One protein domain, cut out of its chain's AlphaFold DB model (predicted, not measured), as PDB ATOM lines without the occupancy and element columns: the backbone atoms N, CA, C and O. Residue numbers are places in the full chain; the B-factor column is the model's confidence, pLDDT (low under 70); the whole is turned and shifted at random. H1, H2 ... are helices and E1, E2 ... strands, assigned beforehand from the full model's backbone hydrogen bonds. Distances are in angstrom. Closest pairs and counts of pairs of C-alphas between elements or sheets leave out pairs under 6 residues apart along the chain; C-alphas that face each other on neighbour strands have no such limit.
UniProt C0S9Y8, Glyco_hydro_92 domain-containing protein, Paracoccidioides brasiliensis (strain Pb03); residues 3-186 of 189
ATOM      1  N   VAL A   3      -6.621  -9.907 -38.969       64.25
ATOM      2  CA  VAL A   3      -6.853  -9.691 -37.538       64.25
ATOM      3  C   VAL A   3      -6.543  -8.238 -37.245       64.25
ATOM      4  O   VAL A   3      -5.604  -7.680 -37.817       64.25
ATOM      5  N   THR A   4      -7.335  -7.629 -36.378       60.41
ATOM      6  CA  THR A   4      -7.000  -6.337 -35.793       60.41
ATOM      7  C   THR A   4      -7.115  -6.447 -34.285       60.41
ATOM      8  O   THR A   4      -8.112  -6.972 -33.787       60.41
ATOM      9  N   ASP A   5      -6.086  -5.962 -33.593       59.97
ATOM     10  CA  ASP A   5      -6.086  -5.833 -32.140       59.97
ATOM     11  C   ASP A   5      -6.300  -4.371 -31.756       59.97
ATOM     12  O   ASP A   5      -5.633  -3.465 -32.268       59.97
ATOM     13  N   CYS A   6      -7.245  -4.139 -30.860       56.50
ATOM     14  CA  CYS A   6      -7.511  -2.831 -30.308       56.50
ATOM     15  C   CYS A   6      -7.885  -2.903 -28.817       56.50
ATOM     16  O   CYS A   6      -8.891  -2.356 -28.445       56.50
ATOM     17  N   ALA A   7      -7.103  -3.519 -27.922       52.06
ATOM     18  CA  ALA A   7      -7.597  -3.998 -26.603       52.06
ATOM     19  C   ALA A   7      -8.488  -5.254 -26.722       52.06
ATOM     20  O   ALA A   7      -9.122  -5.667 -25.750       52.06
ATOM     21  N   TYR A   8      -8.531  -5.848 -27.920       64.69
ATOM     22  CA  TYR A   8      -9.349  -6.994 -28.296       64.69
ATOM     23  C   TYR A   8      -9.005  -7.516 -29.670       64.69
ATOM     24  O   TYR A   8      -8.737  -6.724 -30.567       64.69
ATOM     25  N   ASP A   9      -9.188  -8.817 -29.864       62.22
ATOM     26  CA  ASP A   9      -8.956  -9.467 -31.143       62.22
ATOM     27  C   ASP A   9     -10.273  -9.638 -31.912       62.22
ATOM     28  O   ASP A   9     -11.148 -10.439 -31.560       62.22
ATOM     29  N   ALA A  10     -10.416  -8.871 -32.996       62.19
ATOM     30  CA  ALA A  10     -11.428  -9.110 -34.018       62.19
ATOM     31  C   ALA A  10     -10.781  -9.804 -35.220       62.19
ATOM     32  O   ALA A  10      -9.728  -9.387 -35.712       62.19
ATOM     33  N   LEU A  11     -11.432 -10.855 -35.714       60.19
ATOM     34  CA  LEU A  11     -10.965 -11.677 -36.822       60.19
ATOM     35  C   LEU A  11     -11.998 -11.670 -37.950       60.19
ATOM     36  O   LEU A  11     -13.168 -11.980 -37.735       60.19
ATOM     37  N   SER A  12     -11.550 -11.406 -39.176       62.91
ATOM     38  CA  SER A  12     -12.352 -11.624 -40.381       62.91
ATOM     39  C   SER A  12     -11.559 -12.400 -41.431       62.91
ATOM     40  O   SER A  12     -10.375 -12.136 -41.683       62.91
ATOM     41  N   PHE A  13     -12.190 -13.396 -42.053       68.38
ATOM     42  CA  PHE A  13     -11.574 -14.167 -43.124       68.38
ATOM     43  C   PHE A  13     -12.581 -14.627 -44.184       68.38
ATOM     44  O   PHE A  13     -13.719 -14.969 -43.884       68.38
ATOM     45  N   SER A  14     -12.119 -14.664 -45.435       61.44
ATOM     46  CA  SER A  14     -12.780 -15.364 -46.544       61.44
ATOM     47  C   SER A  14     -12.064 -16.703 -46.703       61.44
ATOM     48  O   SER A  14     -10.869 -16.685 -47.023       61.44
ATOM     49  N   PRO A  15     -12.706 -17.852 -46.441       55.94
ATOM     50  CA  PRO A  15     -12.064 -19.141 -46.646       55.94
ATOM     51  C   PRO A  15     -11.825 -19.446 -48.135       55.94
ATOM     52  O   PRO A  15     -10.941 -20.250 -48.427       55.94
ATOM     53  N   PHE A  16     -12.537 -18.797 -49.076       59.47
ATOM     54  CA  PHE A  16     -12.436 -19.091 -50.515       59.47
ATOM     55  C   PHE A  16     -12.509 -17.846 -51.429       59.47
ATOM     56  O   PHE A  16     -13.422 -17.733 -52.250       59.47
ATOM     57  N   PRO A  17     -11.521 -16.933 -51.387       52.88
ATOM     58  CA  PRO A  17     -11.545 -15.742 -52.231       52.88
ATOM     59  C   PRO A  17     -11.536 -16.110 -53.728       52.88
ATOM     60  O   PRO A  17     -10.568 -16.676 -54.233       52.88
ATOM     61  N   GLY A  18     -12.612 -15.770 -54.446       50.16
ATOM     62  CA  GLY A  18     -12.679 -15.830 -55.912       50.16
ATOM     63  C   GLY A  18     -13.005 -17.193 -56.537       50.16
ATOM     64  O   GLY A  18     -12.916 -17.322 -57.758       50.16
ATOM     65  N   LEU A  19     -13.396 -18.207 -55.757       49.91
ATOM     66  CA  LEU A  19     -13.913 -19.458 -56.324       49.91
ATOM     67  C   LEU A  19     -15.429 -19.341 -56.567       49.91
ATOM     68  O   LEU A  19     -16.154 -19.026 -55.625       49.91
ATOM     69  N   PRO A  20     -15.939 -19.625 -57.783       50.66
ATOM     70  CA  PRO A  20     -17.379 -19.660 -58.013       50.66
ATOM     71  C   PRO A  20     -18.013 -20.724 -57.112       50.66
ATOM     72  O   PRO A  20     -17.542 -21.868 -57.058       50.66
ATOM     73  N   LEU A  21     -19.081 -20.345 -56.405       54.56
ATOM     74  CA  LEU A  21     -19.880 -21.235 -55.564       54.56
ATOM     75  C   LEU A  21     -20.559 -22.285 -56.459       54.56
ATOM     76  O   LEU A  21     -21.666 -22.116 -56.953       54.56
ATOM     77  N   ARG A  22     -19.854 -23.380 -56.757       48.00
ATOM     78  CA  ARG A  22     -20.378 -24.455 -57.609       48.00
ATOM     79  C   ARG A  22     -21.472 -25.223 -56.856       48.00
ATOM     80  O   ARG A  22     -21.174 -25.884 -55.861       48.00
ATOM     81  N   GLN A  23     -22.701 -25.194 -57.381       51.31
ATOM     82  CA  GLN A  23     -23.911 -25.878 -56.883       51.31
ATOM     83  C   GLN A  23     -23.854 -27.427 -56.924       51.31
ATOM     84  O   GLN A  23     -24.742 -28.075 -57.469       51.31
ATOM     85  N   GLY A  24     -22.815 -28.079 -56.392       52.06
ATOM     86  CA  GLY A  24     -22.721 -29.535 -56.568       52.06
ATOM     87  C   GLY A  24     -21.728 -30.316 -55.724       52.06
ATOM     88  O   GLY A  24     -21.329 -31.402 -56.136       52.06
ATOM     89  N   ARG A  25     -21.290 -29.830 -54.561       47.19
ATOM     90  CA  ARG A  25     -20.478 -30.663 -53.659       47.19
ATOM     91  C   ARG A  25     -20.826 -30.395 -52.203       47.19
ATOM     92  O   ARG A  25     -21.154 -29.265 -51.868       47.19
ATOM     93  N   SER A  26     -20.765 -31.472 -51.418       49.47
ATOM     94  CA  SER A  26     -21.093 -31.648 -49.996       49.47
ATOM     95  C   SER A  26     -21.000 -30.384 -49.133       49.47
ATOM     96  O   SER A  26     -20.098 -29.581 -49.381       49.47
ATOM     97  N   PRO A  27     -21.840 -30.227 -48.084       47.72
ATOM     98  CA  PRO A  27     -21.805 -29.053 -47.215       47.72
ATOM     99  C   PRO A  27     -20.379 -28.843 -46.704       47.72
ATOM    100  O   PRO A  27     -19.868 -29.634 -45.911       47.72
ATOM    101  N   LYS A  28     -19.692 -27.816 -47.210       52.72
ATOM    102  CA  LYS A  28     -18.390 -27.426 -46.681       52.72
ATOM    103  C   LYS A  28     -18.661 -26.783 -45.329       52.72
ATOM    104  O   LYS A  28     -19.156 -25.662 -45.267       52.72
ATOM    105  N   ALA A  29     -18.401 -27.521 -44.257       55.84
ATOM    106  CA  ALA A  29     -18.499 -26.987 -42.911       55.84
ATOM    107  C   ALA A  29     -17.349 -25.993 -42.690       55.84
ATOM    108  O   ALA A  29     -16.178 -26.362 -42.777       55.84
ATOM    109  N   ASN A  30     -17.681 -24.732 -42.417       59.56
ATOM    110  CA  ASN A  30     -16.718 -23.763 -41.905       59.56
ATOM    111  C   ASN A  30     -16.512 -24.048 -40.413       59.56
ATOM    112  O   ASN A  30     -17.465 -23.973 -39.642       59.56
ATOM    113  N   VAL A  31     -15.288 -24.392 -40.009       64.31
ATOM    114  CA  VAL A  31     -14.958 -24.700 -38.610       64.31
ATOM    115  C   VAL A  31     -13.969 -23.664 -38.091       64.31
ATOM    116  O   VAL A  31     -12.930 -23.432 -38.706       64.31
ATOM    117  N   VAL A  32     -14.293 -23.057 -36.950       69.94
ATOM    118  CA  VAL A  32     -13.374 -22.228 -36.163       69.94
ATOM    119  C   VAL A  32     -13.059 -22.995 -34.889       69.94
ATOM    120  O   VAL A  32     -13.972 -23.355 -34.149       69.94
ATOM    121  N   LEU A  33     -11.776 -23.263 -34.653       72.31
ATOM    122  CA  LEU A  33     -11.307 -23.905 -33.432       72.31
ATOM    123  C   LEU A  33     -10.864 -22.828 -32.439       72.31
ATOM    124  O   LEU A  33     -10.024 -21.994 -32.771       72.31
ATOM    125  N   LEU A  34     -11.416 -22.875 -31.229       76.94
ATOM    126  CA  LEU A  34     -10.915 -22.109 -30.096       76.94
ATOM    127  C   LEU A  34     -10.019 -23.020 -29.257       76.94
ATOM    128  O   LEU A  34     -10.515 -23.881 -28.530       76.94
ATOM    129  N   ASP A  35      -8.709 -22.841 -29.391       80.00
ATOM    130  CA  ASP A  35      -7.720 -23.530 -28.569       80.00
ATOM    131  C   ASP A  35      -7.424 -22.697 -27.318       80.00
ATOM    132  O   ASP A  35      -7.097 -21.514 -27.404       80.00
ATOM    133  N   LEU A  36      -7.585 -23.317 -26.152       74.50
ATOM    134  CA  LEU A  36      -7.366 -22.688 -24.848       74.50
ATOM    135  C   LEU A  36      -6.003 -23.056 -24.247       74.50
ATOM    136  O   LEU A  36      -5.760 -22.787 -23.074       74.50
ATOM    137  N   THR A  37      -5.141 -23.731 -24.999       81.62
ATOM    138  CA  THR A  37      -3.803 -24.120 -24.546       81.62
ATOM    139  C   THR A  37      -2.912 -22.883 -24.431       81.62
ATOM    140  O   THR A  37      -2.763 -22.118 -25.384       81.62
ATOM    141  N   ASP A  38      -2.343 -22.651 -23.246       82.94
ATOM    142  CA  ASP A  38      -1.369 -21.585 -23.018       82.94
ATOM    143  C   ASP A  38       0.053 -22.045 -23.363       82.94
ATOM    144  O   ASP A  38       0.323 -23.229 -23.540       82.94
ATOM    145  N   LEU A  39       0.990 -21.094 -23.432       81.94
ATOM    146  CA  LEU A  39       2.369 -21.354 -23.862       81.94
ATOM    147  C   LEU A  39       3.072 -22.453 -23.048       81.94
ATOM    148  O   LEU A  39       3.913 -23.161 -23.595       81.94
ATOM    149  N   ASN A  40       2.758 -22.567 -21.755       83.94
ATOM    150  CA  ASN A  40       3.388 -23.529 -20.855       83.94
ATOM    151  C   ASN A  40       2.532 -24.787 -20.624       83.94
ATOM    152  O   ASN A  40       2.843 -25.555 -19.718       83.94
ATOM    153  N   ASP A  41       1.448 -24.962 -21.393       88.44
ATOM    154  CA  ASP A  41       0.464 -26.045 -21.243       88.44
ATOM    155  C   ASP A  41       0.023 -26.241 -19.776       88.44
ATOM    156  O   ASP A  41      -0.013 -27.339 -19.224       88.44
ATOM    157  N   SER A  42      -0.233 -25.119 -19.097       89.81
ATOM    158  CA  SER A  42      -0.488 -25.056 -17.657       89.81
ATOM    159  C   SER A  42      -1.970 -25.006 -17.296       89.81
ATOM    160  O   SER A  42      -2.317 -25.044 -16.107       89.81
ATOM    161  N   ARG A  43      -2.840 -24.896 -18.306       91.12
ATOM    162  CA  ARG A  43      -4.286 -24.768 -18.142       91.12
ATOM    163  C   ARG A  43      -4.867 -25.891 -17.288       91.12
ATOM    164  O   ARG A  43      -4.764 -27.075 -17.597       91.12
ATOM    165  N   GLN A  44      -5.600 -25.491 -16.260       91.56
ATOM    166  CA  GLN A  44      -6.299 -26.365 -15.328       91.56
ATOM    167  C   GLN A  44      -7.755 -25.927 -15.170       91.56
ATOM    168  O   GLN A  44      -8.093 -24.756 -15.350       91.56
ATOM    169  N   ASN A  45      -8.616 -26.880 -14.810       91.25
ATOM    170  CA  ASN A  45     -10.038 -26.663 -14.512       91.25
ATOM    171  C   ASN A  45     -10.794 -25.835 -15.572       91.25
ATOM    172  O   ASN A  45     -11.452 -24.854 -15.218       91.25
ATOM    173  N   PRO A  46     -10.694 -26.173 -16.873       89.56
ATOM    174  CA  PRO A  46     -11.362 -25.396 -17.900       89.56
ATOM    175  C   PRO A  46     -12.878 -25.594 -17.853       89.56
ATOM    176  O   PRO A  46     -13.366 -26.705 -17.643       89.56
ATOM    177  N   SER A  47     -13.623 -24.535 -18.148       90.38
ATOM    178  CA  SER A  47     -15.048 -24.632 -18.459       90.38
ATOM    179  C   SER A  47     -15.340 -23.995 -19.808       90.38
ATOM    180  O   SER A  47     -14.725 -22.996 -20.178       90.38
ATOM    181  N   ILE A  48     -16.267 -24.596 -20.554       89.25
ATOM    182  CA  ILE A  48     -16.771 -24.076 -21.824       89.25
ATOM    183  C   ILE A  48     -18.289 -24.230 -21.814       89.25
ATOM    184  O   ILE A  48     -18.812 -25.279 -21.436       89.25
ATOM    185  N   LYS A  49     -18.993 -23.183 -22.231       89.44
ATOM    186  CA  LYS A  49     -20.441 -23.154 -22.418       89.44
ATOM    187  C   LYS A  49     -20.746 -22.536 -23.774       89.44
ATOM    188  O   LYS A  49     -20.138 -21.535 -24.147       89.44
ATOM    189  N   VAL A  50     -21.696 -23.124 -24.490       86.19
ATOM    190  CA  VAL A  50     -22.222 -22.579 -25.745       86.19
ATOM    191  C   VAL A  50     -23.643 -22.095 -25.474       86.19
ATOM    192  O   VAL A  50     -24.477 -22.876 -25.022       86.19
ATOM    193  N   GLY A  51     -23.883 -20.805 -25.681       81.69
ATOM    194  CA  GLY A  51     -25.191 -20.176 -25.569       81.69
ATOM    195  C   GLY A  51     -26.050 -20.425 -26.806       81.69
ATOM    196  O   GLY A  51     -25.544 -20.706 -27.893       81.69
ATOM    197  N   GLU A  52     -27.366 -20.293 -26.645       79.06
ATOM    198  CA  GLU A  52     -28.338 -20.414 -27.742       79.06
ATOM    199  C   GLU A  52     -28.140 -19.344 -28.832       79.06
ATOM    200  O   GLU A  52     -28.487 -19.554 -29.991       79.06
ATOM    201  N   ASP A  53     -27.523 -18.217 -28.474       74.62
ATOM    202  CA  ASP A  53     -27.143 -17.118 -29.366       74.62
ATOM    203  C   ASP A  53     -25.843 -17.380 -30.157       74.62
ATOM    204  O   ASP A  53     -25.375 -16.511 -30.895       74.62
ATOM    205  N   GLY A  54     -25.248 -18.569 -30.008       75.38
ATOM    206  CA  GLY A  54     -23.995 -18.954 -30.657       75.38
ATOM    207  C   GLY A  54     -22.739 -18.418 -29.965       75.38
ATOM    208  O   GLY A  54     -21.634 -18.585 -30.492       75.38
ATOM    209  N   ARG A  55     -22.867 -17.787 -28.790       79.94
ATOM    210  CA  ARG A  55     -21.709 -17.353 -28.000       79.94
ATOM    211  C   ARG A  55     -21.064 -18.526 -27.291       79.94
ATOM    212  O   ARG A  55     -21.729 -19.368 -26.699       79.94
ATOM    213  N   ILE A  56     -19.741 -18.541 -27.294       87.19
ATOM    214  CA  ILE A  56     -18.926 -19.500 -26.566       87.19
ATOM    215  C   ILE A  56     -18.288 -18.748 -25.406       87.19
ATOM    216  O   ILE A  56     -17.504 -17.825 -25.604       87.19
ATOM    217  N   THR A  57     -18.624 -19.132 -24.186       90.56
ATOM    218  CA  THR A  57     -18.026 -18.575 -22.971       90.56
ATOM    219  C   THR A  57     -17.252 -19.649 -22.241       90.56
ATOM    220  O   THR A  57     -17.515 -20.842 -22.393       90.56
ATOM    221  N   GLY A  58     -16.290 -19.241 -21.432       91.81
ATOM    222  CA  GLY A  58     -15.542 -20.198 -20.648       91.81
ATOM    223  C   GLY A  58     -14.494 -19.556 -19.775       91.81
ATOM    224  O   GLY A  58     -14.368 -18.332 -19.707       91.81
ATOM    225  N   ASN A  59     -13.753 -20.405 -19.082       92.31
ATOM    226  CA  ASN A  59     -12.626 -19.991 -18.269       92.31
ATOM    227  C   ASN A  59     -11.581 -21.100 -18.159       92.31
ATOM    228  O   ASN A  59     -11.801 -22.236 -18.585       92.31
ATOM    229  N   GLY A  60     -10.444 -20.748 -17.575       90.81
ATOM    230  CA  GLY A  60      -9.417 -21.682 -17.144       90.81
ATOM    231  C   GLY A  60      -8.547 -21.054 -16.065       90.81
ATOM    232  O   GLY A  60      -8.428 -19.831 -15.980       90.81
ATOM    233  N   THR A  61      -7.956 -21.899 -15.229       91.50
ATOM    234  CA  THR A  61      -6.875 -21.511 -14.321       91.50
ATOM    235  C   THR A  61      -5.540 -21.722 -15.024       91.50
ATOM    236  O   THR A  61      -5.328 -22.771 -15.624       91.50
ATOM    237  N   PHE A  62      -4.646 -20.747 -14.941       89.75
ATOM    238  CA  PHE A  62      -3.359 -20.738 -15.630       89.75
ATOM    239  C   PHE A  62      -2.230 -20.418 -14.656       89.75
ATOM    240  O   PHE A  62      -2.438 -19.727 -13.654       89.75
ATOM    241  N   ILE A  63      -1.026 -20.887 -14.972       90.44
ATOM    242  CA  ILE A  63       0.200 -20.528 -14.256       90.44
ATOM    243  C   ILE A  63       0.922 -19.454 -15.082       90.44
ATOM    244  O   ILE A  63       1.095 -19.627 -16.290       90.44
ATOM    245  N   PRO A  64       1.323 -18.316 -14.486       84.69
ATOM    246  CA  PRO A  64       2.013 -17.275 -15.229       84.69
ATOM    247  C   PRO A  64       3.395 -17.753 -15.678       84.69
ATOM    248  O   PRO A  64       4.090 -18.480 -14.974       84.69
ATOM    249  N   SER A  65       3.826 -17.288 -16.849       80.56
ATOM    250  CA  SER A  65       5.150 -17.597 -17.400       80.56
ATOM    251  C   SER A  65       6.303 -16.964 -16.609       80.56
ATOM    252  O   SER A  65       7.448 -17.385 -16.741       80.56
ATOM    253  N   PHE A  66       6.011 -15.941 -15.800       77.81
ATOM    254  CA  PHE A  66       6.947 -15.304 -14.876       77.81
ATOM    255  C   PHE A  66       6.248 -15.028 -13.542       77.81
ATOM    256  O   PHE A  66       5.126 -14.530 -13.527       77.81
ATOM    257  N   GLY A  67       6.942 -15.283 -12.431       77.38
ATOM    258  CA  GLY A  67       6.378 -15.165 -11.083       77.38
ATOM    259  C   GLY A  67       5.742 -16.469 -10.590       77.38
ATOM    260  O   GLY A  67       5.704 -17.467 -11.303       77.38
ATOM    261  N   GLY A  68       5.303 -16.472  -9.332       82.81
ATOM    262  CA  GLY A  68       4.579 -17.595  -8.733       82.81
ATOM    263  C   GLY A  68       3.068 -17.358  -8.708       82.81
ATOM    264  O   GLY A  68       2.611 -16.230  -8.878       82.81
ATOM    265  N   GLY A  69       2.306 -18.419  -8.439       86.50
ATOM    266  CA  GLY A  69       0.851 -18.368  -8.271       86.50
ATOM    267  C   GLY A  69       0.076 -18.876  -9.484       86.50
ATOM    268  O   GLY A  69       0.624 -19.534 -10.367       86.50
ATOM    269  N   SER A  70      -1.220 -18.589  -9.504       88.31
ATOM    270  CA  SER A  70      -2.118 -18.891 -10.613       88.31
ATOM    271  C   SER A  70      -3.110 -17.749 -10.805       88.31
ATOM    272  O   SER A  70      -3.341 -16.950  -9.898       88.31
ATOM    273  N   TYR A  71      -3.687 -17.659 -11.997       85.12
ATOM    274  CA  TYR A  71      -4.746 -16.705 -12.307       85.12
ATOM    275  C   TYR A  71      -5.869 -17.396 -13.072       85.12
ATOM    276  O   TYR A  71      -5.643 -18.383 -13.774       85.12
ATOM    277  N   VAL A  72      -7.087 -16.875 -12.943       86.94
ATOM    278  CA  VAL A  72      -8.232 -17.335 -13.731       86.94
ATOM    279  C   VAL A  72      -8.454 -16.347 -14.863       86.94
ATOM    280  O   VAL A  72      -8.591 -15.149 -14.634       86.94
ATOM    281  N   SER A  73      -8.475 -16.851 -16.092       86.44
ATOM    282  CA  SER A  73      -8.890 -16.070 -17.254       86.44
ATOM    283  C   SER A  73     -10.241 -16.576 -17.723       86.44
ATOM    284  O   SER A  73     -10.444 -17.782 -17.880       86.44
ATOM    285  N   HIS A  74     -11.163 -15.648 -17.931       88.88
ATOM    286  CA  HIS A  74     -12.467 -15.885 -18.519       88.88
ATOM    287  C   HIS A  74     -12.480 -15.333 -19.935       88.88
ATOM    288  O   HIS A  74     -11.899 -14.283 -20.203       88.88
ATOM    289  N   PHE A  75     -13.176 -16.004 -20.840       87.69
ATOM    290  CA  PHE A  75     -13.313 -15.545 -22.210       87.69
ATOM    291  C   PHE A  75     -14.769 -15.550 -22.665       87.69
ATOM    292  O   PHE A  75     -15.605 -16.321 -22.184       87.69
ATOM    293  N   CYS A  76     -15.037 -14.681 -23.629       86.75
ATOM    294  CA  CYS A  76     -16.262 -14.630 -24.401       86.75
ATOM    295  C   CYS A  76     -15.875 -14.565 -25.876       86.75
ATOM    296  O   CYS A  76     -15.278 -13.591 -26.331       86.75
ATOM    297  N   ALA A  77     -16.177 -15.624 -26.611       81.88
ATOM    298  CA  ALA A  77     -15.986 -15.708 -28.043       81.88
ATOM    299  C   ALA A  77     -17.353 -15.693 -28.729       81.88
ATOM    300  O   ALA A  77     -18.202 -16.551 -28.498       81.88
ATOM    301  N   GLY A  78     -17.570 -14.707 -29.590       69.62
ATOM    302  CA  GLY A  78     -18.674 -14.702 -30.535       69.62
ATOM    303  C   GLY A  78     -18.212 -15.344 -31.833       69.62
ATOM    304  O   GLY A  78     -17.414 -14.756 -32.567       69.62
ATOM    305  N   ALA A  79     -18.725 -16.532 -32.142       58.75
ATOM    306  CA  ALA A  79     -18.683 -17.045 -33.499       58.75
ATOM    307  C   ALA A  79     -19.956 -16.531 -34.188       58.75
ATOM    308  O   ALA A  79     -21.015 -17.141 -34.081       58.75
ATOM    309  N   PHE A  80     -19.896 -15.375 -34.858       52.78
ATOM    310  CA  PHE A  80     -21.001 -14.942 -35.719       52.78
ATOM    311  C   PHE A  80     -20.990 -15.821 -36.969       52.78
ATOM    312  O   PHE A  80     -20.493 -15.432 -38.027       52.78
ATOM    313  N   VAL A  81     -21.475 -17.054 -36.837       48.16
ATOM    314  CA  VAL A  81     -21.458 -18.008 -37.937       48.16
ATOM    315  C   VAL A  81     -22.775 -17.926 -38.690       48.16
ATOM    316  O   VAL A  81     -23.761 -18.572 -38.341       48.16
ATOM    317  N   LYS A  82     -22.800 -17.140 -39.773       45.47
ATOM    318  CA  LYS A  82     -23.808 -17.327 -40.819       45.47
ATOM    319  C   LYS A  82     -23.496 -18.635 -41.546       45.47
ATOM    320  O   LYS A  82     -22.790 -18.663 -42.550       45.47
ATOM    321  N   PHE A  83     -24.016 -19.740 -41.019       50.59
ATOM    322  CA  PHE A  83     -24.031 -21.033 -41.698       50.59
ATOM    323  C   PHE A  83     -25.146 -21.068 -42.745       50.59
ATOM    324  O   PHE A  83     -26.126 -21.791 -42.615       50.59
ATOM    325  N   GLN A  84     -24.978 -20.276 -43.796       42.00
ATOM    326  CA  GLN A  84     -25.497 -20.581 -45.121       42.00
ATOM    327  C   GLN A  84     -24.682 -19.741 -46.106       42.00
ATOM    328  O   GLN A  84     -24.731 -18.514 -46.012       42.00
ATOM    329  N   PRO A  85     -23.900 -20.361 -47.009       46.34
ATOM    330  CA  PRO A  85     -23.332 -19.628 -48.128       46.34
ATOM    331  C   PRO A  85     -24.504 -19.088 -48.950       46.34
ATOM    332  O   PRO A  85     -25.150 -19.831 -49.684       46.34
ATOM    333  N   SER A  86     -24.835 -17.812 -48.766       47.84
ATOM    334  CA  SER A  86     -25.596 -17.076 -49.765       47.84
ATOM    335  C   SER A  86     -24.630 -16.676 -50.874       47.84
ATOM    336  O   SER A  86     -23.439 -16.471 -50.624       47.84
ATOM    337  N   GLU A  87     -25.142 -16.525 -52.091       52.00
ATOM    338  CA  GLU A  87     -24.394 -16.015 -53.252       52.00
ATOM    339  C   GLU A  87     -23.706 -14.651 -52.977       52.00
ATOM    340  O   GLU A  87     -22.847 -14.227 -53.742       52.00
ATOM    341  N   GLU A  88     -24.039 -13.980 -51.865       49.81
ATOM    342  CA  GLU A  88     -23.599 -12.627 -51.516       49.81
ATOM    343  C   GLU A  88     -22.519 -12.536 -50.419       49.81
ATOM    344  O   GLU A  88     -21.875 -11.493 -50.309       49.81
ATOM    345  N   THR A  89     -22.276 -13.571 -49.597       53.44
ATOM    346  CA  THR A  89     -21.336 -13.442 -48.456       53.44
ATOM    347  C   THR A  89     -20.459 -14.678 -48.210       53.44
ATOM    348  O   THR A  89     -20.884 -15.632 -47.571       53.44
ATOM    349  N   ASP A  90     -19.187 -14.610 -48.636       63.94
ATOM    350  CA  ASP A  90     -18.113 -15.593 -48.349       63.94
ATOM    351  C   ASP A  90     -17.290 -15.238 -47.087       63.94
ATOM    352  O   ASP A  90     -16.240 -15.812 -46.820       63.94
ATOM    353  N   LYS A  91     -17.713 -14.254 -46.286       64.19
ATOM    354  CA  LYS A  91     -16.925 -13.794 -45.131       64.19
ATOM    355  C   LYS A  91     -17.401 -14.440 -43.835       64.19
ATOM    356  O   LYS A  91     -18.552 -14.265 -43.442       64.19
ATOM    357  N   LEU A  92     -16.479 -15.103 -43.139       70.62
ATOM    358  CA  LEU A  92     -16.646 -15.529 -41.756       70.62
ATOM    359  C   LEU A  92     -15.952 -14.532 -40.828       70.62
ATOM    360  O   LEU A  92     -14.799 -14.157 -41.051       70.62
ATOM    361  N   SER A  93     -16.652 -14.115 -39.775       71.62
ATOM    362  CA  SER A  93     -16.109 -13.184 -38.792       71.62
ATOM    363  C   SER A  93     -16.305 -13.718 -37.379       71.62
ATOM    364  O   SER A  93     -17.343 -14.291 -37.051       71.62
ATOM    365  N   ALA A  94     -15.285 -13.541 -36.550       75.75
ATOM    366  CA  ALA A  94     -15.263 -13.978 -35.165       75.75
ATOM    367  C   ALA A  94     -14.696 -12.865 -34.285       75.75
ATOM    368  O   ALA A  94     -13.854 -12.075 -34.717       75.75
ATOM    369  N   MET A  95     -15.160 -12.814 -33.043       77.69
ATOM    370  CA  MET A  95     -14.687 -11.863 -32.045       77.69
ATOM    371  C   MET A  95     -14.384 -12.609 -30.759       77.69
ATOM    372  O   MET A  95     -15.192 -13.431 -30.330       77.69
ATOM    373  N   VAL A  96     -13.247 -12.311 -30.138       82.12
ATOM    374  CA  VAL A  96     -12.860 -12.916 -28.863       82.12
ATOM    375  C   VAL A  96     -12.520 -11.822 -27.866       82.12
ATOM    376  O   VAL A  96     -11.817 -10.866 -28.185       82.12
ATOM    377  N   ARG A  97     -13.019 -11.977 -26.639       80.56
ATOM    378  CA  ARG A  97     -12.679 -11.155 -25.481       80.56
ATOM    379  C   ARG A  97     -12.219 -12.008 -24.326       80.56
ATOM    380  O   ARG A  97     -12.725 -13.108 -24.122       80.56
ATOM    381  N   VAL A  98     -11.322 -11.436 -23.536       82.62
ATOM    382  CA  VAL A  98     -10.858 -11.993 -22.270       82.62
ATOM    383  C   VAL A  98     -11.146 -11.023 -21.130       82.62
ATOM    384  O   VAL A  98     -11.212  -9.808 -21.318       82.62
ATOM    385  N   SER A  99     -11.343 -11.571 -19.942       80.62
ATOM    386  CA  SER A  99     -11.519 -10.841 -18.697       80.62
ATOM    387  C   SER A  99     -10.987 -11.691 -17.554       80.62
ATOM    388  O   SER A  99     -11.237 -12.890 -17.497       80.62
ATOM    389  N   PHE A 100     -10.297 -11.072 -16.605       83.12
ATOM    390  CA  PHE A 100      -9.859 -11.751 -15.381       83.12
ATOM    391  C   PHE A 100     -10.956 -11.808 -14.306       83.12
ATOM    392  O   PHE A 100     -10.721 -12.325 -13.222       83.12
ATOM    393  N   LEU A 101     -12.148 -11.274 -14.598       80.62
ATOM    394  CA  LEU A 101     -13.272 -11.231 -13.662       80.62
ATOM    395  C   LEU A 101     -14.303 -12.324 -13.901       80.62
ATOM    396  O   LEU A 101     -14.641 -13.084 -13.001       80.62
ATOM    397  N   SER A 102     -14.878 -12.332 -15.099       84.88
ATOM    398  CA  SER A 102     -15.954 -13.247 -15.448       84.88
ATOM    399  C   SER A 102     -16.163 -13.280 -16.958       84.88
ATOM    400  O   SER A 102     -15.725 -12.379 -17.686       84.88
ATOM    401  N   ALA A 103     -16.846 -14.318 -17.440       88.56
ATOM    402  CA  ALA A 103     -17.174 -14.430 -18.856       88.56
ATOM    403  C   ALA A 103     -18.216 -13.379 -19.271       88.56
ATOM    404  O   ALA A 103     -18.140 -12.832 -20.366       88.56
ATOM    405  N   GLU A 104     -19.133 -13.029 -18.368       87.50
ATOM    406  CA  GLU A 104     -20.132 -11.978 -18.559       87.50
ATOM    407  C   GLU A 104     -19.455 -10.618 -18.726       87.50
ATOM    408  O   GLU A 104     -19.791  -9.877 -19.646       87.50
ATOM    409  N   GLN A 105     -18.438 -10.318 -17.909       84.31
ATOM    410  CA  GLN A 105     -17.642  -9.104 -18.074       84.31
ATOM    411  C   GLN A 105     -16.871  -9.115 -19.399       84.31
ATOM    412  O   GLN A 105     -16.787  -8.081 -20.060       84.31
ATOM    413  N   ALA A 106     -16.324 -10.265 -19.815       83.56
ATOM    414  CA  ALA A 106     -15.685 -10.386 -21.125       83.56
ATOM    415  C   ALA A 106     -16.675 -10.069 -22.262       83.56
ATOM    416  O   ALA A 106     -16.321  -9.332 -23.182       83.56
ATOM    417  N   CYS A 107     -17.918 -10.554 -22.179       84.06
ATOM    418  CA  CYS A 107     -18.957 -10.243 -23.163       84.06
ATOM    419  C   CYS A 107     -19.396  -8.770 -23.111       84.06
ATOM    420  O   CYS A 107     -19.466  -8.127 -24.154       84.06
ATOM    421  N   ALA A 108     -19.625  -8.207 -21.922       82.81
ATOM    422  CA  ALA A 108     -20.012  -6.804 -21.762       82.81
ATOM    423  C   ALA A 108     -18.939  -5.855 -22.321       82.81
ATOM    424  O   ALA A 108     -19.249  -4.885 -23.009       82.81
ATOM    425  N   ASN A 109     -17.659  -6.169 -22.094       78.38
ATOM    426  CA  ASN A 109     -16.546  -5.437 -22.697       78.38
ATOM    427  C   ASN A 109     -16.559  -5.545 -24.231       78.38
ATOM    428  O   ASN A 109     -16.265  -4.563 -24.908       78.38
ATOM    429  N   ALA A 110     -16.922  -6.714 -24.778       77.75
ATOM    430  CA  ALA A 110     -17.071  -6.916 -26.220       77.75
ATOM    431  C   ALA A 110     -18.110  -5.969 -26.818       77.75
ATOM    432  O   ALA A 110     -17.823  -5.250 -27.771       77.75
ATOM    433  N   GLU A 111     -19.302  -5.969 -26.226       78.81
ATOM    434  CA  GLU A 111     -20.471  -5.236 -26.710       78.81
ATOM    435  C   GLU A 111     -20.314  -3.723 -26.563       78.81
ATOM    436  O   GLU A 111     -20.719  -2.974 -27.450       78.81
ATOM    437  N   ASN A 112     -19.692  -3.270 -25.472       78.19
ATOM    438  CA  ASN A 112     -19.445  -1.847 -25.234       78.19
ATOM    439  C   ASN A 112     -18.516  -1.225 -26.278       78.19
ATOM    440  O   ASN A 112     -18.565  -0.022 -26.527       78.19
ATOM    441  N   GLU A 113     -17.635  -2.028 -26.859       71.31
ATOM    442  CA  GLU A 113     -16.585  -1.539 -27.737       71.31
ATOM    443  C   GLU A 113     -16.846  -1.844 -29.210       71.31
ATOM    444  O   GLU A 113     -16.504  -1.034 -30.073       71.31
ATOM    445  N   ILE A 114     -17.504  -2.966 -29.498       74.62
ATOM    446  CA  ILE A 114     -18.034  -3.288 -30.819       74.62
ATOM    447  C   ILE A 114     -19.536  -3.581 -30.671       74.62
ATOM    448  O   ILE A 114     -19.933  -4.738 -30.499       74.62
ATOM    449  N   PRO A 115     -20.389  -2.544 -30.723       67.88
ATOM    450  CA  PRO A 115     -21.820  -2.720 -30.550       67.88
ATOM    451  C   PRO A 115     -22.473  -3.371 -31.774       67.88
ATOM    452  O   PRO A 115     -22.245  -2.983 -32.921       67.88
ATOM    453  N   GLY A 116     -23.379  -4.308 -31.499       60.66
ATOM    454  CA  GLY A 116     -24.340  -4.840 -32.461       60.66
ATOM    455  C   GLY A 116     -23.891  -6.081 -33.254       60.66
ATOM    456  O   GLY A 116     -22.706  -6.391 -33.363       60.66
ATOM    457  N   PRO A 117     -24.856  -6.815 -33.841       59.91
ATOM    458  CA  PRO A 117     -24.601  -8.044 -34.600       59.91
ATOM    459  C   PRO A 117     -24.036  -7.799 -36.011       59.91
ATOM    460  O   PRO A 117     -23.601  -8.742 -36.668       59.91
ATOM    461  N   ALA A 118     -24.057  -6.550 -36.489       63.50
ATOM    462  CA  ALA A 118     -23.622  -6.131 -37.823       63.50
ATOM    463  C   ALA A 118     -22.358  -5.258 -37.753       63.50
ATOM    464  O   ALA A 118     -22.301  -4.168 -38.317       63.50
ATOM    465  N   TRP A 119     -21.365  -5.715 -36.996       69.50
ATOM    466  CA  TRP A 119     -20.106  -4.998 -36.852       69.50
ATOM    467  C   TRP A 119     -19.268  -5.055 -38.138       69.50
ATOM    468  O   TRP A 119     -19.275  -6.050 -38.865       69.50
ATOM    469  N   ASP A 120     -18.530  -3.978 -38.408       76.00
ATOM    470  CA  ASP A 120     -17.688  -3.840 -39.597       76.00
ATOM    471  C   ASP A 120     -16.206  -3.955 -39.224       76.00
ATOM    472  O   ASP A 120     -15.644  -3.100 -38.541       76.00
ATOM    473  N   PHE A 121     -15.552  -5.012 -39.710       77.62
ATOM    474  CA  PHE A 121     -14.121  -5.232 -39.508       77.62
ATOM    475  C   PHE A 121     -13.262  -4.053 -39.992       77.62
ATOM    476  O   PHE A 121     -12.245  -3.742 -39.372       77.62
ATOM    477  N   VAL A 122     -13.654  -3.385 -41.083       81.25
ATOM    478  CA  VAL A 122     -12.911  -2.238 -41.627       81.25
ATOM    479  C   VAL A 122     -12.968  -1.064 -40.656       81.25
ATOM    480  O   VAL A 122     -11.930  -0.471 -40.363       81.25
ATOM    481  N   LEU A 123     -14.150  -0.783 -40.104       79.50
ATOM    482  CA  LEU A 123     -14.328   0.242 -39.077       79.50
ATOM    483  C   LEU A 123     -13.515  -0.077 -37.819       79.50
ATOM    484  O   LEU A 123     -12.833   0.792 -37.284       79.50
ATOM    485  N   VAL A 124     -13.542  -1.332 -37.366       79.19
ATOM    486  CA  VAL A 124     -12.778  -1.765 -36.189       79.19
ATOM    487  C   VAL A 124     -11.271  -1.574 -36.401       79.19
ATOM    488  O   VAL A 124     -10.584  -1.044 -35.527       79.19
ATOM    489  N   LYS A 125     -10.761  -1.947 -37.580       82.31
ATOM    490  CA  LYS A 125      -9.358  -1.744 -37.960       82.31
ATOM    491  C   LYS A 125      -8.988  -0.261 -37.993       82.31
ATOM    492  O   LYS A 125      -7.961   0.115 -37.437       82.31
ATOM    493  N   HIS A 126      -9.832   0.577 -38.593       83.44
ATOM    494  CA  HIS A 126      -9.606   2.021 -38.652       83.44
ATOM    495  C   HIS A 126      -9.566   2.643 -37.250       83.44
ATOM    496  O   HIS A 126      -8.647   3.387 -36.924       83.44
ATOM    497  N   ASN A 127     -10.506   2.274 -36.376       80.94
ATOM    498  CA  ASN A 127     -10.533   2.744 -34.990       80.94
ATOM    499  C   ASN A 127      -9.257   2.355 -34.221       80.94
ATOM    500  O   ASN A 127      -8.783   3.122 -33.379       80.94
ATOM    501  N   ALA A 128      -8.688   1.181 -34.513       79.81
ATOM    502  CA  ALA A 128      -7.413   0.747 -33.949       79.81
ATOM    503  C   ALA A 128      -6.235   1.582 -34.446       79.81
ATOM    504  O   ALA A 128      -5.411   2.029 -33.645       79.81
ATOM    505  N   GLU A 129      -6.178   1.826 -35.753       83.69
ATOM    506  CA  GLU A 129      -5.161   2.671 -36.379       83.69
ATOM    507  C   GLU A 129      -5.219   4.108 -35.833       83.69
ATOM    508  O   GLU A 129      -4.184   4.655 -35.448       83.69
ATOM    509  N   ASP A 130      -6.416   4.680 -35.679       84.62
ATOM    510  CA  ASP A 130      -6.629   6.011 -35.100       84.62
ATOM    511  C   ASP A 130      -6.184   6.095 -33.636       84.62
ATOM    512  O   ASP A 130      -5.515   7.051 -33.225       84.62
ATOM    513  N   ALA A 131      -6.533   5.090 -32.829       81.06
ATOM    514  CA  ALA A 131      -6.150   5.042 -31.423       81.06
ATOM    515  C   ALA A 131      -4.622   4.973 -31.261       81.06
ATOM    516  O   ALA A 131      -4.044   5.713 -30.456       81.06
ATOM    517  N   TRP A 132      -3.952   4.146 -32.068       80.62
ATOM    518  CA  TRP A 132      -2.492   4.093 -32.126       80.62
ATOM    519  C   TRP A 132      -1.878   5.394 -32.651       80.62
ATOM    520  O   TRP A 132      -0.883   5.871 -32.093       80.62
ATOM    521  N   GLY A 133      -2.488   6.014 -33.661       83.25
ATOM    522  CA  GLY A 133      -2.099   7.320 -34.189       83.25
ATOM    523  C   GLY A 133      -2.116   8.404 -33.109       83.25
ATOM    524  O   GLY A 133      -1.124   9.099 -32.903       83.25
ATOM    525  N   LYS A 134      -3.193   8.488 -32.323       83.62
ATOM    526  CA  LYS A 134      -3.323   9.443 -31.208       83.62
ATOM    527  C   LYS A 134      -2.331   9.184 -30.068       83.62
ATOM    528  O   LYS A 134      -1.896  10.116 -29.394       83.62
ATOM    529  N   LYS A 135      -1.978   7.923 -29.809       79.81
ATOM    530  CA  LYS A 135      -1.014   7.558 -28.754       79.81
ATOM    531  C   LYS A 135       0.417   7.893 -29.180       79.81
ATOM    532  O   LYS A 135       1.185   8.448 -28.395       79.81
ATOM    533  N   SER A 136       0.745   7.614 -30.441       81.88
ATOM    534  CA  SER A 136       2.053   7.893 -31.043       81.88
ATOM    535  C   SER A 136       2.272   9.368 -31.388       81.88
ATOM    536  O   SER A 136       3.418   9.810 -31.387       81.88
ATOM    537  N   SER A 137       1.210  10.164 -31.572       83.12
ATOM    538  CA  SER A 137       1.311  11.601 -31.881       83.12
ATOM    539  C   SER A 137       2.006  12.431 -30.797       83.12
ATOM    540  O   SER A 137       2.410  13.564 -31.054       83.12
ATOM    541  N   ARG A 138       2.183  11.882 -29.585       81.75
ATOM    542  CA  ARG A 138       2.996  12.499 -28.523       81.75
ATOM    543  C   ARG A 138       4.487  12.556 -28.872       81.75
ATOM    544  O   ARG A 138       5.222  13.334 -28.271       81.75
ATOM    545  N   ILE A 139       4.938  11.747 -29.828       84.00
ATOM    546  CA  ILE A 139       6.325  11.675 -30.273       84.00
ATOM    547  C   ILE A 139       6.433  12.410 -31.605       84.00
ATOM    548  O   ILE A 139       5.893  11.979 -32.621       84.00
ATOM    549  N   THR A 140       7.161  13.525 -31.616       81.69
ATOM    550  CA  THR A 140       7.469  14.253 -32.852       81.69
ATOM    551  C   THR A 140       8.879  13.905 -33.307       81.69
ATOM    552  O   THR A 140       9.840  14.164 -32.588       81.69
ATOM    553  N   VAL A 141       9.018  13.361 -34.516       79.81
ATOM    554  CA  VAL A 141      10.326  13.077 -35.121       79.81
ATOM    555  C   VAL A 141      10.628  14.134 -36.184       79.81
ATOM    556  O   VAL A 141       9.818  14.380 -37.078       79.81
ATOM    557  N   ARG A 142      11.786  14.793 -36.084       77.50
ATOM    558  CA  ARG A 142      12.301  15.723 -37.102       77.50
ATOM    559  C   ARG A 142      13.365  14.996 -37.922       77.50
ATOM    560  O   ARG A 142      14.347  14.519 -37.360       77.50
ATOM    561  N   PHE A 143      13.170  14.892 -39.234       71.88
ATOM    562  CA  PHE A 143      14.079  14.148 -40.109       71.88
ATOM    563  C   PHE A 143      15.195  15.035 -40.652       71.88
ATOM    564  O   PHE A 143      14.929  16.032 -41.310       71.88
ATOM    565  N   GLY A 144      16.442  14.625 -40.411       77.25
ATOM    566  CA  GLY A 144      17.652  15.246 -40.959       77.25
ATOM    567  C   GLY A 144      18.320  14.432 -42.075       77.25
ATOM    568  O   GLY A 144      19.536  14.476 -42.191       77.25
ATOM    569  N   GLY A 145      17.561  13.643 -42.849       77.25
ATOM    570  CA  GLY A 145      18.103  12.851 -43.971       77.25
ATOM    571  C   GLY A 145      18.497  11.398 -43.656       77.25
ATOM    572  O   GLY A 145      19.311  10.817 -44.365       77.25
ATOM    573  N   VAL A 146      17.937  10.793 -42.604       73.19
ATOM    574  CA  VAL A 146      18.179   9.379 -42.251       73.19
ATOM    575  C   VAL A 146      17.388   8.390 -43.122       73.19
ATOM    576  O   VAL A 146      16.312   8.709 -43.626       73.19
ATOM    577  N   ASN A 147      17.916   7.168 -43.265       81.31
ATOM    578  CA  ASN A 147      17.296   6.070 -44.018       81.31
ATOM    579  C   ASN A 147      15.938   5.649 -43.402       81.31
ATOM    580  O   ASN A 147      15.785   5.587 -42.179       81.31
ATOM    581  N   LYS A 148      14.965   5.305 -44.259       82.94
ATOM    582  CA  LYS A 148      13.649   4.753 -43.898       82.94
ATOM    583  C   LYS A 148      13.736   3.522 -42.988       82.94
ATOM    584  O   LYS A 148      12.862   3.341 -42.147       82.94
ATOM    585  N   ASP A 149      14.791   2.722 -43.087       86.88
ATOM    586  CA  ASP A 149      14.961   1.534 -42.235       86.88
ATOM    587  C   ASP A 149      15.149   1.893 -40.753       86.88
ATOM    588  O   ASP A 149      14.620   1.224 -39.857       86.88
ATOM    589  N   LEU A 150      15.847   3.000 -40.478       86.06
ATOM    590  CA  LEU A 150      16.018   3.508 -39.115       86.06
ATOM    591  C   LEU A 150      14.678   3.984 -38.542       86.06
ATOM    592  O   LEU A 150      14.377   3.771 -37.371       86.06
ATOM    593  N   LEU A 151      13.854   4.575 -39.402       84.69
ATOM    594  CA  LEU A 151      12.498   5.008 -39.098       84.69
ATOM    595  C   LEU A 151      11.581   3.842 -38.716       84.69
ATOM    596  O   LEU A 151      10.896   3.895 -37.694       84.69
ATOM    597  N   THR A 152      11.605   2.774 -39.511       87.94
ATOM    598  CA  THR A 152      10.864   1.540 -39.228       87.94
ATOM    599  C   THR A 152      11.322   0.919 -37.911       87.94
ATOM    600  O   THR A 152      10.494   0.497 -37.102       87.94
ATOM    601  N   THR A 153      12.633   0.911 -37.657       89.62
ATOM    602  CA  THR A 153      13.213   0.393 -36.410       89.62
ATOM    603  C   THR A 153      12.747   1.205 -35.202       89.62
ATOM    604  O   THR A 153      12.295   0.630 -34.211       89.62
ATOM    605  N   PHE A 154      12.787   2.536 -35.302       88.56
ATOM    606  CA  PHE A 154      12.331   3.444 -34.252       88.56
ATOM    607  C   PHE A 154      10.862   3.200 -33.888       88.56
ATOM    608  O   PHE A 154      10.548   2.926 -32.729       88.56
ATOM    609  N   TRP A 155       9.960   3.222 -34.873       87.62
ATOM    610  CA  TRP A 155       8.532   3.013 -34.615       87.62
ATOM    611  C   TRP A 155       8.214   1.590 -34.148       87.62
ATOM    612  O   TRP A 155       7.349   1.418 -33.291       87.62
ATOM    613  N   SER A 156       8.963   0.582 -34.608       88.38
ATOM    614  CA  SER A 156       8.848  -0.794 -34.102       88.38
ATOM    615  C   SER A 156       9.231  -0.900 -32.621       88.38
ATOM    616  O   SER A 156       8.572  -1.614 -31.864       88.38
ATOM    617  N   ALA A 157      10.278  -0.193 -32.187       87.81
ATOM    618  CA  ALA A 157      10.694  -0.162 -30.786       87.81
ATOM    619  C   ALA A 157       9.657   0.549 -29.900       87.81
ATOM    620  O   ALA A 157       9.299   0.039 -28.834       87.81
ATOM    621  N   ILE A 158       9.119   1.682 -30.365       85.31
ATOM    622  CA  ILE A 158       8.037   2.401 -29.681       85.31
ATOM    623  C   ILE A 158       6.788   1.524 -29.556       85.31
ATOM    624  O   ILE A 158       6.265   1.367 -28.456       85.31
ATOM    625  N   TYR A 159       6.351   0.891 -30.645       83.25
ATOM    626  CA  TYR A 159       5.205  -0.018 -30.648       83.25
ATOM    627  C   TYR A 159       5.353  -1.142 -29.607       83.25
ATOM    628  O   TYR A 159       4.480  -1.322 -28.756       83.25
ATOM    629  N   ARG A 160       6.504  -1.836 -29.593       83.25
ATOM    630  CA  ARG A 160       6.803  -2.901 -28.614       83.25
ATOM    631  C   ARG A 160       6.799  -2.394 -27.170       83.25
ATOM    632  O   ARG A 160       6.362  -3.107 -26.270       83.25
ATOM    633  N   THR A 161       7.269  -1.168 -26.951       80.12
ATOM    634  CA  THR A 161       7.291  -0.538 -25.623       80.12
ATOM    635  C   THR A 161       5.880  -0.200 -25.141       80.12
ATOM    636  O   THR A 161       5.525  -0.488 -24.000       80.12
ATOM    637  N   LEU A 162       5.047   0.368 -26.018       75.50
ATOM    638  CA  LEU A 162       3.690   0.798 -25.679       75.50
ATOM    639  C   LEU A 162       2.737  -0.380 -25.435       75.50
ATOM    640  O   LEU A 162       1.897  -0.283 -24.544       75.50
ATOM    641  N   ILE A 163       2.894  -1.499 -26.151       72.25
ATOM    642  CA  ILE A 163       2.131  -2.730 -25.871       72.25
ATOM    643  C   ILE A 163       2.401  -3.232 -24.455       72.25
ATOM    644  O   ILE A 163       1.472  -3.582 -23.733       72.25
ATOM    645  N   ARG A 164       3.675  -3.242 -24.050       63.81
ATOM    646  CA  ARG A 164       4.098  -3.795 -22.762       63.81
ATOM    647  C   ARG A 164       3.647  -2.955 -21.568       63.81
ATOM    648  O   ARG A 164       3.410  -3.510 -20.504       63.81
ATOM    649  N   LEU A 165       3.578  -1.635 -21.731       53.62
ATOM    650  CA  LEU A 165       3.321  -0.706 -20.628       53.62
ATOM    651  C   LEU A 165       1.867  -0.247 -20.536       53.62
ATOM    652  O   LEU A 165       1.412   0.086 -19.451       53.62
ATOM    653  N   LEU A 166       1.158  -0.172 -21.664       54.03
ATOM    654  CA  LEU A 166      -0.113   0.547 -21.735       54.03
ATOM    655  C   LEU A 166      -1.263  -0.281 -22.294       54.03
ATOM    656  O   LEU A 166      -2.293   0.329 -22.576       54.03
ATOM    657  N   GLY A 167      -1.092  -1.601 -22.447       55.84
ATOM    658  CA  GLY A 167      -2.147  -2.552 -22.804       55.84
ATOM    659  C   GLY A 167      -3.052  -2.056 -23.935       55.84
ATOM    660  O   GLY A 167      -4.069  -1.403 -23.713       55.84
ATOM    661  N   GLY A 168      -2.702  -2.373 -25.178       53.19
ATOM    662  CA  GLY A 168      -3.542  -2.064 -26.337       53.19
ATOM    663  C   GLY A 168      -4.024  -0.602 -26.431       53.19
ATOM    664  O   GLY A 168      -3.428   0.347 -25.901       53.19
ATOM    665  N   CYS A 169      -5.122  -0.417 -27.159       53.03
ATOM    666  CA  CYS A 169      -5.686   0.896 -27.468       53.03
ATOM    667  C   CYS A 169      -6.465   1.528 -26.297       53.03
ATOM    668  O   CYS A 169      -6.647   2.747 -26.293       53.03
ATOM    669  N   ARG A 170      -6.883   0.739 -25.291       55.44
ATOM    670  CA  ARG A 170      -7.737   1.200 -24.176       55.44
ATOM    671  C   ARG A 170      -7.525   0.542 -22.800       55.44
ATOM    672  O   ARG A 170      -8.199   0.976 -21.873       55.44
ATOM    673  N   LEU A 171      -6.638  -0.445 -22.606       52.06
ATOM    674  CA  LEU A 171      -6.708  -1.315 -21.408       52.06
ATOM    675  C   LEU A 171      -6.433  -0.630 -20.053       52.06
ATOM    676  O   LEU A 171      -6.668  -1.265 -19.034       52.06
ATOM    677  N   PHE A 172      -5.986   0.631 -19.991       49.12
ATOM    678  CA  PHE A 172      -5.584   1.259 -18.719       49.12
ATOM    679  C   PHE A 172      -5.954   2.739 -18.584       49.12
ATOM    680  O   PHE A 172      -5.119   3.540 -18.173       49.12
ATOM    681  N   ASN A 173      -7.175   3.136 -18.948       49.09
ATOM    682  CA  ASN A 173      -7.559   4.541 -18.765       49.09
ATOM    683  C   ASN A 173      -8.297   4.821 -17.449       49.09
ATOM    684  O   ASN A 173      -8.137   5.923 -16.940       49.09
ATOM    685  N   ASP A 174      -8.997   3.850 -16.850       49.38
ATOM    686  CA  ASP A 174      -9.841   4.140 -15.677       49.38
ATOM    687  C   ASP A 174      -9.501   3.289 -14.440       49.38
ATOM    688  O   ASP A 174      -9.467   3.809 -13.327       49.38
ATOM    689  N   TRP A 175      -9.195   1.997 -14.606       57.25
ATOM    690  CA  TRP A 175      -8.895   1.074 -13.504       57.25
ATOM    691  C   TRP A 175      -8.154  -0.183 -13.984       57.25
ATOM    692  O   TRP A 175      -8.186  -0.515 -15.166       57.25
ATOM    693  N   MET A 176      -7.488  -0.887 -13.068       55.28
ATOM    694  CA  MET A 176      -6.862  -2.199 -13.268       55.28
ATOM    695  C   MET A 176      -7.254  -3.162 -12.142       55.28
ATOM    696  O   MET A 176      -7.591  -2.719 -11.050       55.28
ATOM    697  N   TRP A 177      -7.181  -4.474 -12.374       58.88
ATOM    698  CA  TRP A 177      -7.221  -5.449 -11.276       58.88
ATOM    699  C   TRP A 177      -5.805  -5.812 -10.852       58.88
ATOM    700  O   TRP A 177      -4.963  -6.140 -11.689       58.88
ATOM    701  N   GLY A 178      -5.550  -5.725  -9.552       55.00
ATOM    702  CA  GLY A 178      -4.304  -6.140  -8.938       55.00
ATOM    703  C   GLY A 178      -4.182  -7.659  -8.946       55.00
ATOM    704  O   GLY A 178      -5.166  -8.393  -9.043       55.00
ATOM    705  N   MET A 179      -2.955  -8.156  -8.801       50.31
ATOM    706  CA  MET A 179      -2.689  -9.600  -8.690       50.31
ATOM    707  C   MET A 179      -3.314 -10.236  -7.433       50.31
ATOM    708  O   MET A 179      -3.357 -11.455  -7.317       50.31
ATOM    709  N   ASN A 180      -3.803  -9.417  -6.499       60.72
ATOM    710  CA  ASN A 180      -4.597  -9.811  -5.334       60.72
ATOM    711  C   ASN A 180      -6.079 -10.081  -5.663       60.72
ATOM    712  O   ASN A 180      -6.824 -10.480  -4.773       60.72
ATOM    713  N   GLY A 181      -6.516  -9.854  -6.907       55.09
ATOM    714  CA  GLY A 181      -7.917  -9.979  -7.294       55.09
ATOM    715  C   GLY A 181      -8.786  -8.799  -6.854       55.09
ATOM    716  O   GLY A 181     -10.003  -8.945  -6.837       55.09
ATOM    717  N   GLU A 182      -8.198  -7.640  -6.527       66.38
ATOM    718  CA  GLU A 182      -8.918  -6.403  -6.181       66.38
ATOM    719  C   GLU A 182      -8.829  -5.341  -7.286       66.38
ATOM    720  O   GLU A 182      -7.870  -5.296  -8.057       66.38
ATOM    721  N   ARG A 183      -9.849  -4.479  -7.385       68.25
ATOM    722  CA  ARG A 183      -9.887  -3.377  -8.351       68.25
ATOM    723  C   ARG A 183      -9.114  -2.195  -7.795       68.25
ATOM    724  O   ARG A 183      -9.367  -1.759  -6.678       68.25
ATOM    725  N   HIS A 184      -8.265  -1.616  -8.625       66.69
ATOM    726  CA  HIS A 184      -7.535  -0.391  -8.351       66.69
ATOM    727  C   HIS A 184      -7.847   0.626  -9.446       66.69
ATOM    728  O   HIS A 184      -7.553   0.393 -10.616       66.69
ATOM    729  N   ASP A 185      -8.451   1.754  -9.085       72.12
ATOM    730  CA  ASP A 185      -8.669   2.845 -10.034       72.12
ATOM    731  C   ASP A 185      -7.328   3.533 -10.356       72.12
ATOM    732  O   ASP A 185      -6.507   3.779  -9.475       72.12
ATOM    733  N   LEU A 186      -7.078   3.810 -11.637       57.50
ATOM    734  CA  LEU A 186      -5.767   4.266 -12.124       57.50
ATOM    735  C   LEU A 186      -5.575   5.785 -12.075       57.50
ATOM    736  O   LEU A 186      -4.470   6.270 -12.309       57.50
TER     737      LEU A 186
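Overview. This is residues 3 to 186 of the 189 residues of the protein "Glyco_hydro_92 domain-containing protein" of Paracoccidioides brasiliensis (strain Pb03) (UniProt C0S9Y8). A twisted sheet of six strands has two helices, H1 and H2, over one face; H2 runs on past the E1 edge toward a third helix, H3, which is off the sheet, and a small separate hairpin, E7 and E8, follows H3. A long loop, residues 14 to 43, joins the two edge hairpins, E1 with E2 and E3 with E4. The printed part has 184 residues, with three named helices and eight named strands in the order E1 E2 E3 E4 E5 E6 H1 H2 H3 E7 E8. The large sheet runs E1 E2 E6 E5 E4 E3, all antiparallel, and the class is mixed, helices and strands. The whole is loose, with a radius of gyration of the C-alphas of 20.0 A and spans of 61 by 48 by 31 A.

Along the chain. In the large sheet, E1 is residues 3 to 5, beginning at C-alpha 3 (-6.853, -9.691, -37.538), and E2 is residues 9 to 13. E6 is residues 92 to 99, 24.1 A long, and E5 is residues 71 to 80, 28.6 A. E4 is residues 55 to 62, 22.4 A, and E3 is residues 44 to 50, 19.4 A. H1 is residues 103 to 113, 15.7 A; H2 is residues 121 to 136, 22.5 A; H3 is residues 148 to 166, 26.4 A, beginning at C-alpha 148 (13.649, 4.753, -43.898). E7 is residues 175 to 177, and E8 is residues 183 to 185, ending at C-alpha 185 (-8.669, 2.845, -10.034).

Arrangement. E3 E4 E5 E6 form a meander, each strand the antiparallel neighbour of the one before. Within hydrogen-bond range are N 49 and O 57 of E3 and E4, 2.8 A, N 77 and O 56 of E5 and E4, 2.8 A, and N 97 and O 76 of E6 and E5, 2.8 A. E2 and E6 have N 11 and O 94 at 2.9 A; the hairpin E1 and E2 has N 4 and O 10 at 3.0 A. H1 and H2 are on the same face, making two layers, helices on one face of a sheet. H1, at a height over the sheet of 8.2 A, is over E6 and only just over E5, on which 3 of its C-alphas fall; its closest C-alphas to E6 are those of Ala 106 and Ser 99, 4.8 A. H2, at a height of 8.7 A, is over E1, with the C-alphas of Lys 125 and Thr 4 closest, 5.6 A. H2 and H3 are near each other, with 9 pairs of C-alphas within 10 A. The hairpin E7 and E8, with N 176 and O 184 at 2.8 A, is apart from the six strands, H1 and H2. Every O i to N i+4 pair is within range in H1, H2 and H3.

Size, cuts and confidence. The C-alphas farthest apart, those of Gly 24 and Gly 144, are 62.3 A apart. The printed part has no cut. The long links are E2 to E3, E5 to E6 and H2 to H3; residues 144 to 150, of which 148 to 150 belong to H3, stand free. The mean pLDDT of the printed part is 72.6, with residues 3 to 32, 78 to 91, 115 to 119, 164 to 184 and 186 under 70.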